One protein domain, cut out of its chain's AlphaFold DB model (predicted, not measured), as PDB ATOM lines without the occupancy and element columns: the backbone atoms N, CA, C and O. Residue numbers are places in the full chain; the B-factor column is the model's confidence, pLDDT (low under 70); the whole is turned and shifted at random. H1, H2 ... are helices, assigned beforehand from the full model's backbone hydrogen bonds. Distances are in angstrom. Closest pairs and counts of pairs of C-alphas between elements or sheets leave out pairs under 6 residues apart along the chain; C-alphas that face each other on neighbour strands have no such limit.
ATOM      1  N   GLU A   4      47.980 -37.801 -11.803       84.06
ATOM      2  CA  GLU A   4      49.327 -37.251 -11.654       84.06
ATOM      3  C   GLU A   4      49.365 -35.992 -10.759       84.06
ATOM      4  O   GLU A   4      50.314 -35.802  -9.987       84.06
ATOM      5  N   ASP A   5      48.306 -35.173 -10.773       89.88
ATOM      6  CA  ASP A   5      48.166 -34.023  -9.870       89.88
ATOM      7  C   ASP A   5      48.008 -34.489  -8.415       89.88
ATOM      8  O   ASP A   5      48.608 -33.910  -7.503       89.88
ATOM      9  N   GLU A   6      47.241 -35.564  -8.191       91.56
ATOM     10  CA  GLU A   6      47.067 -36.167  -6.863       91.56
ATOM     11  C   GLU A   6      48.383 -36.740  -6.333       91.56
ATOM     12  O   GLU A   6      48.772 -36.450  -5.198       91.56
ATOM     13  N   PHE A   7      49.129 -37.481  -7.156       94.25
ATOM     14  CA  PHE A   7      50.443 -37.982  -6.753       94.25
ATOM     15  C   PHE A   7      51.427 -36.859  -6.443       94.25
ATOM     16  O   PHE A   7      52.184 -36.956  -5.474       94.25
ATOM     17  N   THR A   8      51.392 -35.767  -7.204       95.19
ATOM     18  CA  THR A   8      52.219 -34.591  -6.921       95.19
ATOM     19  C   THR A   8      51.843 -33.967  -5.573       95.19
ATOM     20  O   THR A   8      52.721 -33.598  -4.788       95.19
ATOM     21  N   ALA A   9      50.547 -33.877  -5.257       95.19
ATOM     22  CA  ALA A   9      50.079 -33.390  -3.962       95.19
ATOM     23  C   ALA A   9      50.518 -34.305  -2.805       95.19
ATOM     24  O   ALA A   9      51.007 -33.804  -1.789       95.19
ATOM     25  N   PHE A  10      50.422 -35.629  -2.963       95.62
ATOM     26  CA  PHE A  10      50.891 -36.589  -1.957       95.62
ATOM     27  C   PHE A  10      52.402 -36.517  -1.746       95.62
ATOM     28  O   PHE A  10      52.859 -36.505  -0.605       95.62
ATOM     29  N   ALA A  11      53.179 -36.411  -2.821       96.69
ATOM     30  CA  ALA A  11      54.628 -36.293  -2.740       96.69
ATOM     31  C   ALA A  11      55.061 -35.007  -2.015       96.69
ATOM     32  O   ALA A  11      55.977 -35.040  -1.193       96.69
ATOM     33  N   ARG A  12      54.363 -33.885  -2.240       96.56
ATOM     34  CA  ARG A  12      54.581 -32.647  -1.471       96.56
ATOM     35  C   ARG A  12      54.207 -32.812  -0.005       96.56
ATOM     36  O   ARG A  12      54.964 -32.399   0.867       96.56
ATOM     37  N   PHE A  13      53.060 -33.429   0.270       96.62
ATOM     38  CA  PHE A  13      52.619 -33.688   1.638       96.62
ATOM     39  C   PHE A  13      53.622 -34.563   2.410       96.62
ATOM     40  O   PHE A  13      53.893 -34.300   3.578       96.62
ATOM     41  N   ALA A  14      54.216 -35.557   1.748       96.12
ATOM     42  CA  ALA A  14      55.236 -36.431   2.321       96.12
ATOM     43  C   ALA A  14      56.624 -35.771   2.463       96.12
ATOM     44  O   ALA A  14      57.511 -36.361   3.073       96.12
ATOM     45  N   GLY A  15      56.827 -34.568   1.911       96.94
ATOM     46  CA  GLY A  15      58.126 -33.888   1.885       96.94
ATOM     47  C   GLY A  15      59.100 -34.426   0.832       96.94
ATOM     48  O   GLY A  15      60.259 -34.020   0.814       96.94
ATOM     49  N   GLU A  16      58.639 -35.308  -0.057       97.06
ATOM     50  CA  GLU A  16      59.442 -35.864  -1.147       97.06
ATOM     51  C   GLU A  16      59.671 -34.851  -2.271       97.06
ATOM     52  O   GLU A  16      60.701 -34.914  -2.943       97.06
ATOM     53  N   LEU A  17      58.736 -33.916  -2.475       97.69
ATOM     54  CA  LEU A  17      58.854 -32.823  -3.443       97.69
ATOM     55  C   LEU A  17      58.773 -31.454  -2.769       97.69
ATOM     56  O   LEU A  17      57.934 -31.217  -1.897       97.69
ATOM     57  N   GLY A  18      59.587 -30.517  -3.257       96.44
ATOM     58  CA  GLY A  18      59.430 -29.098  -2.945       96.44
ATOM     59  C   GLY A  18      58.134 -28.484  -3.521       96.44
ATOM     60  O   GLY A  18      57.519 -29.040  -4.435       96.44
ATOM     61  N   PRO A  19      57.719 -27.285  -3.062       93.94
ATOM     62  CA  PRO A  19      56.460 -26.652  -3.487       93.94
ATOM     63  C   PRO A  19      56.335 -26.425  -5.000       93.94
ATOM     64  O   PRO A  19      55.240 -26.502  -5.547       93.94
ATOM     65  N   ALA A  20      57.459 -26.168  -5.670       94.19
ATOM     66  CA  ALA A  20      57.539 -25.942  -7.114       94.19
ATOM     67  C   ALA A  20      58.363 -27.019  -7.839       94.19
ATOM     68  O   ALA A  20      58.657 -26.871  -9.022       94.19
ATOM     69  N   GLU A  21      58.769 -28.081  -7.136       96.56
ATOM     70  CA  GLU A  21      59.512 -29.169  -7.763       96.56
ATOM     71  C   GLU A  21      58.566 -29.965  -8.679       96.56
ATOM     72  O   GLU A  21      57.448 -30.291  -8.252       96.56
ATOM     73  N   PRO A  22      58.964 -30.243  -9.935       95.12
ATOM     74  CA  PRO A  22      58.185 -31.104 -10.812       95.12
ATOM     75  C   PRO A  22      58.220 -32.550 -10.311       95.12
ATOM     76  O   PRO A  22      59.163 -32.967  -9.635       95.12
ATOM     77  N   MET A  23      57.209 -33.336 -10.683       95.56
ATOM     78  CA  MET A  23      57.200 -34.765 -10.387       95.56
ATOM     79  C   MET A  23      58.431 -35.444 -11.004       95.56
ATOM     80  O   MET A  23      58.709 -35.310 -12.197       95.56
ATOM     81  N   ARG A  24      59.184 -36.180 -10.181       95.94
ATOM     82  CA  ARG A  24      60.326 -36.978 -10.643       95.94
ATOM     83  C   ARG A  24      59.802 -38.286 -11.251       95.94
ATOM     84  O   ARG A  24      59.041 -38.967 -10.562       95.94
ATOM     85  N   PRO A  25      60.253 -38.706 -12.449       95.31
ATOM     86  CA  PRO A  25      59.771 -39.941 -13.076       95.31
ATOM     87  C   PRO A  25      59.896 -41.178 -12.175       95.31
ATOM     88  O   PRO A  25      58.947 -41.929 -12.018       95.31
ATOM     89  N   SER A  26      61.023 -41.330 -11.472       96.19
ATOM     90  CA  SER A  26      61.240 -42.463 -10.563       96.19
ATOM     91  C   SER A  26      60.302 -42.489  -9.351       96.19
ATOM     92  O   SER A  26      60.032 -43.560  -8.809       96.19
ATOM     93  N   LEU A  27      59.816 -41.327  -8.901       95.88
ATOM     94  CA  LEU A  27      58.861 -41.233  -7.797       95.88
ATOM     95  C   LEU A  27      57.446 -41.576  -8.269       95.88
ATOM     96  O   LEU A  27      56.725 -42.277  -7.559       95.88
ATOM     97  N   LEU A  28      57.083 -41.130  -9.473       94.12
ATOM     98  CA  LEU A  28      55.837 -41.512 -10.127       94.12
ATOM     99  C   LEU A  28      55.791 -43.030 -10.357       94.12
ATOM    100  O   LEU A  28      54.868 -43.681  -9.876       94.12
ATOM    101  N   ASP A  29      56.838 -43.608 -10.953       94.62
ATOM    102  CA  ASP A  29      56.957 -45.057 -11.176       94.62
ATOM    103  C   ASP A  29      56.821 -45.855  -9.869       94.62
ATOM    104  O   ASP A  29      56.229 -46.938  -9.824       94.62
ATOM    105  N   PHE A  30      57.389 -45.343  -8.774       95.50
ATOM    106  CA  PHE A  30      57.254 -45.966  -7.460       95.50
ATOM    107  C   PHE A  30      55.808 -45.905  -6.949       95.50
ATOM    108  O   PHE A  30      55.276 -46.927  -6.504       95.50
ATOM    109  N   ALA A  31      55.158 -44.742  -7.034       94.50
ATOM    110  CA  ALA A  31      53.765 -44.570  -6.628       94.50
ATOM    111  C   ALA A  31      52.833 -45.495  -7.428       94.50
ATOM    112  O   ALA A  31      52.007 -46.202  -6.843       94.50
ATOM    113  N   GLU A  32      53.031 -45.589  -8.742       93.31
ATOM    114  CA  GLU A  32      52.291 -46.505  -9.612       93.31
ATOM    115  C   GLU A  32      52.487 -47.972  -9.210       93.31
ATOM    116  O   GLU A  32      51.520 -48.732  -9.136       93.31
ATOM    117  N   GLN A  33      53.712 -48.384  -8.869       95.38
ATOM    118  CA  GLN A  33      53.979 -49.745  -8.392       95.38
ATOM    119  C   GLN A  33      53.299 -50.055  -7.053       95.38
ATOM    120  O   GLN A  33      52.816 -51.180  -6.858       95.38
ATOM    121  N   VAL A  34      53.230 -49.079  -6.143       95.62
ATOM    122  CA  VAL A  34      52.488 -49.206  -4.880       95.62
ATOM    123  C   VAL A  34      50.998 -49.387  -5.163       95.62
ATOM    124  O   VAL A  34      50.397 -50.339  -4.657       95.62
ATOM    125  N   VAL A  35      50.404 -48.560  -6.027       95.00
ATOM    126  CA  VAL A  35      48.984 -48.703  -6.379       95.00
ATOM    127  C   VAL A  35      48.715 -50.026  -7.101       95.00
ATOM    128  O   VAL A  35      47.758 -50.728  -6.770       95.00
ATOM    129  N   ALA A  36      49.605 -50.457  -7.996       92.56
ATOM    130  CA  ALA A  36      49.516 -51.764  -8.641       92.56
ATOM    131  C   ALA A  36      49.575 -52.916  -7.620       92.56
ATOM    132  O   ALA A  36      48.912 -53.944  -7.792       92.56
ATOM    133  N   ARG A  37      50.350 -52.774  -6.535       96.56
ATOM    134  CA  ARG A  37      50.363 -53.750  -5.436       96.56
ATOM    135  C   ARG A  37      49.035 -53.767  -4.684       96.56
ATOM    136  O   ARG A  37      48.567 -54.862  -4.368       96.56
ATOM    137  N   CYS A  38      48.427 -52.608  -4.444       95.19
ATOM    138  CA  CYS A  38      47.090 -52.502  -3.859       95.19
ATOM    139  C   CYS A  38      46.032 -53.160  -4.750       95.19
ATOM    140  O   CYS A  38      45.239 -53.947  -4.241       95.19
ATOM    141  N   ALA A  39      46.080 -52.951  -6.070       93.69
ATOM    142  CA  ALA A  39      45.190 -53.632  -7.010       93.69
ATOM    143  C   ALA A  39      45.316 -55.162  -6.903       93.69
ATOM    144  O   ALA A  39      44.316 -55.848  -6.731       93.69
ATOM    145  N   ARG A  40      46.546 -55.702  -6.854       93.81
ATOM    146  CA  ARG A  40      46.787 -57.148  -6.646       93.81
ATOM    147  C   ARG A  40      46.257 -57.683  -5.316       93.81
ATOM    148  O   ARG A  40      45.941 -58.864  -5.198       93.81
ATOM    149  N   ILE A  41      46.237 -56.854  -4.274       94.31
ATOM    150  CA  ILE A  41      45.604 -57.215  -3.002       94.31
ATOM    151  C   ILE A  41      44.084 -57.230  -3.184       94.31
ATOM    152  O   ILE A  41      43.456 -58.194  -2.752       94.31
ATOM    153  N   GLY A  42      43.541 -56.205  -3.849       92.88
ATOM    154  CA  GLY A  42      42.131 -56.025  -4.190       92.88
ATOM    155  C   GLY A  42      41.544 -57.132  -5.065       92.88
ATOM    156  O   GLY A  42      40.381 -57.467  -4.881       92.88
ATOM    157  N   ASP A  43      42.349 -57.775  -5.915       91.06
ATOM    158  CA  ASP A  43      41.941 -58.949  -6.708       91.06
ATOM    159  C   ASP A  43      41.404 -60.099  -5.831       91.06
ATOM    160  O   ASP A  43      40.665 -60.958  -6.301       91.06
ATOM    161  N   ARG A  44      41.766 -60.129  -4.539       91.62
ATOM    162  CA  ARG A  44      41.289 -61.128  -3.566       91.62
ATOM    163  C   ARG A  44      39.998 -60.723  -2.848       91.62
ATOM    164  O   ARG A  44      39.487 -61.508  -2.055       91.62
ATOM    165  N   TYR A  45      39.511 -59.507  -3.080       87.19
ATOM    166  CA  TYR A  45      38.315 -58.940  -2.462       87.19
ATOM    167  C   TYR A  45      37.295 -58.637  -3.558       87.19
ATOM    168  O   TYR A  45      37.246 -57.528  -4.090       87.19
ATOM    169  N   GLY A  46      36.504 -59.645  -3.915       81.25
ATOM    170  CA  GLY A  46      35.490 -59.550  -4.954       81.25
ATOM    171  C   GLY A  46      34.523 -60.725  -4.928       81.25
ATOM    172  O   GLY A  46      34.762 -61.719  -4.238       81.25
ATOM    173  N   ASP A  47      33.436 -60.589  -5.674       81.31
ATOM    174  CA  ASP A  47      32.484 -61.653  -5.964       81.31
ATOM    175  C   ASP A  47      32.644 -62.127  -7.421       81.31
ATOM    176  O   ASP A  47      33.688 -61.931  -8.044       81.31
ATOM    177  N   LEU A  48      31.637 -62.821  -7.957       72.62
ATOM    178  CA  LEU A  48      31.672 -63.345  -9.324       72.62
ATOM    179  C   LEU A  48      31.673 -62.245 -10.399       72.62
ATOM    180  O   LEU A  48      32.005 -62.541 -11.545       72.62
ATOM    181  N   GLU A  49      31.292 -61.012 -10.059       76.00
ATOM    182  CA  GLU A  49      31.043 -59.942 -11.027       76.00
ATOM    183  C   GLU A  49      32.070 -58.811 -10.951       76.00
ATOM    184  O   GLU A  49      32.368 -58.190 -11.975       76.00
ATOM    185  N   CYS A  50      32.627 -58.537  -9.769       78.31
ATOM    186  CA  CYS A  50      33.599 -57.464  -9.587       78.31
ATOM    187  C   CYS A  50      34.583 -57.735  -8.445       78.31
ATOM    188  O   CYS A  50      34.278 -58.426  -7.473       78.31
ATOM    189  N   ASN A  51      35.779 -57.150  -8.541       89.56
ATOM    190  CA  ASN A  51      36.742 -57.123  -7.444       89.56
ATOM    191  C   ASN A  51      37.327 -55.719  -7.246       89.56
ATOM    192  O   ASN A  51      37.386 -54.896  -8.162       89.56
ATOM    193  N   ALA A  52      37.791 -55.449  -6.027       91.06
ATOM    194  CA  ALA A  52      38.362 -54.158  -5.657       91.06
ATOM    195  C   ALA A  52      39.630 -53.810  -6.461       91.06
ATOM    196  O   ALA A  52      39.958 -52.635  -6.616       91.06
ATOM    197  N   GLY A  53      40.342 -54.813  -6.984       92.88
ATOM    198  CA  GLY A  53      41.500 -54.611  -7.851       92.88
ATOM    199  C   GLY A  53      41.123 -53.957  -9.177       92.88
ATOM    200  O   GLY A  53      41.768 -52.993  -9.593       92.88
ATOM    201  N   ASP A  54      40.036 -54.410  -9.796       89.75
ATOM    202  CA  ASP A  54      39.507 -53.833 -11.031       89.75
ATOM    203  C   ASP A  54      39.023 -52.403 -10.829       89.75
ATOM    204  O   ASP A  54      39.298 -51.546 -11.665       89.75
ATOM    205  N   HIS A  55      38.426 -52.100  -9.675       88.62
ATOM    206  CA  HIS A  55      38.040 -50.729  -9.344       88.62
ATOM    207  C   HIS A  55      39.263 -49.810  -9.228       88.62
ATOM    208  O   HIS A  55      39.255 -48.702  -9.763       88.62
ATOM    209  N   ILE A  56      40.341 -50.272  -8.582       91.00
ATOM    210  CA  ILE A  56      41.597 -49.513  -8.489       91.00
ATOM    211  C   ILE A  56      42.169 -49.259  -9.889       91.00
ATOM    212  O   ILE A  56      42.533 -48.128 -10.203       91.00
ATOM    213  N   ARG A  57      42.204 -50.277 -10.763       89.81
ATOM    214  CA  ARG A  57      42.660 -50.121 -12.158       89.81
ATOM    215  C   ARG A  57      41.773 -49.157 -12.947       89.81
ATOM    216  O   ARG A  57      42.297 -48.369 -13.729       89.81
ATOM    217  N   ALA A  58      40.459 -49.206 -12.744       88.00
ATOM    218  CA  ALA A  58      39.502 -48.343 -13.426       88.00
ATOM    219  C   ALA A  58      39.751 -46.862 -13.116       88.00
ATOM    220  O   ALA A  58      39.795 -46.047 -14.035       88.00
ATOM    221  N   VAL A  59      39.951 -46.543 -11.832       86.38
ATOM    222  CA  VAL A  59      40.256 -45.185 -11.359       86.38
ATOM    223  C   VAL A  59      41.629 -44.733 -11.853       86.38
ATOM    224  O   VAL A  59      41.752 -43.633 -12.378       86.38
ATOM    225  N   MET A  60      42.644 -45.593 -11.741       85.00
ATOM    226  CA  MET A  60      44.029 -45.245 -12.078       85.00
ATOM    227  C   MET A  60      44.279 -45.037 -13.568       85.00
ATOM    228  O   MET A  60      45.004 -44.124 -13.945       85.00
ATOM    229  N   TYR A  61      43.720 -45.900 -14.415       80.06
ATOM    230  CA  TYR A  61      44.016 -45.912 -15.850       80.06
ATOM    231  C   TYR A  61      42.885 -45.335 -16.698       80.06
ATOM    232  O   TYR A  61      42.945 -45.413 -17.923       80.06
ATOM    233  N   GLY A  62      41.834 -44.804 -16.062       73.81
ATOM    234  CA  GLY A  62      40.663 -44.302 -16.769       73.81
ATOM    235  C   GLY A  62      40.071 -45.369 -17.687       73.81
ATOM    236  O   GLY A  62      39.857 -45.112 -18.870       73.81
ATOM    237  N   ILE A  63      39.834 -46.576 -17.159       71.06
ATOM    238  CA  ILE A  63      39.206 -47.687 -17.894       71.06
ATOM    239  C   ILE A  63      37.760 -47.846 -17.389       71.06
ATOM    240  O   ILE A  63      37.512 -48.670 -16.505       71.06
ATOM    241  N   PRO A  64      36.775 -47.094 -17.936       64.19
ATOM    242  CA  PRO A  64      35.383 -47.134 -17.484       64.19
ATOM    243  C   PRO A  64      34.758 -48.529 -17.479       64.19
ATOM    244  O   PRO A  64      33.864 -48.794 -16.685       64.19
ATOM    245  N   ALA A  65      35.223 -49.425 -18.353       66.69
ATOM    246  CA  ALA A  65      34.711 -50.789 -18.469       66.69
ATOM    247  C   ALA A  65      34.952 -51.655 -17.219       66.69
ATOM    248  O   ALA A  65      34.289 -52.677 -17.066       66.69
ATOM    249  N   LEU A  66      35.887 -51.254 -16.350       66.88
ATOM    250  CA  LEU A  66      36.212 -51.935 -15.094       66.88
ATOM    251  C   LEU A  66      35.521 -51.305 -13.874       66.88
ATOM    252  O   LEU A  66      35.672 -51.803 -12.760       66.88
ATOM    253  N   LEU A  67      34.777 -50.206 -14.057       66.69
ATOM    254  CA  LEU A  67      33.961 -49.652 -12.982       66.69
ATOM    255  C   LEU A  67      32.817 -50.621 -12.659       66.69
ATOM    256  O   LEU A  67      32.239 -51.210 -13.580       66.69
TER     257      LEU A  67
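This is residues 4 to 67 of the 77 residues of an uncharacterized protein of Variovorax boronicumulans (UniProt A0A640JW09). A long helix, H2, makes the spine of a loose, drawn-out domain: H3 folds back beside its last part as a helical hairpin, and the shorter H1 is set crosswise near its other end. The turns of the two links reach out at opposite ends of the long axis, around Ala 20 and Leu 48. The printed part has 64 residues with three named helices, H1, H2 and H3 in that order along the chain, and no named strand; the class is all helix. The whole is loose, with a radius of gyration of the C-alphas of 14.0 A and spans of 45 by 20 by 17 A, a rod in outline.

The longest helix is H2, residues 25 to 42. With its residues 35 to 42 alone it touches H3, residues 52 to 61, where the closest C-alphas are those of Ala 39 and Gly 53, 3.9 A apart. The two form a hairpin and run opposite ways at a shallow tilt of 27 degrees. With its residues 28 to 31 alone H2 only just touches H1, residues 4 to 13, with 3 pairs of C-alphas within 8 A; the closest are those of Phe 7 and Leu 28, 7.3 A apart. The lines of H1 and H2 are about perpendicular, at 80 degrees. H1 and H3 are apart. In H1, H2 and H3 every O i to N i+4 pair is within hydrogen-bond range.

H2 is 25.5 A long from C-alpha 25 at (59.771, -39.941, -13.076) to C-alpha 42 at (42.131, -56.025, -4.190). H1, 14.1 A long, begins with C-alpha 4 at (49.327, -37.251, -11.654). H3, 14.3 A long, ends with C-alpha 61 at (44.016, -45.912, -15.850).

The two C-alphas farthest apart are those of Ala 20 and Leu 48, at 45.5 A. The printed part has no cut. The link from H1 to H2, 11 residues, is long, and that from H2 to H3, 9 residues, is short. The mean pLDDT of the printed part is 89.6, and residues 64 to 67 are under 70.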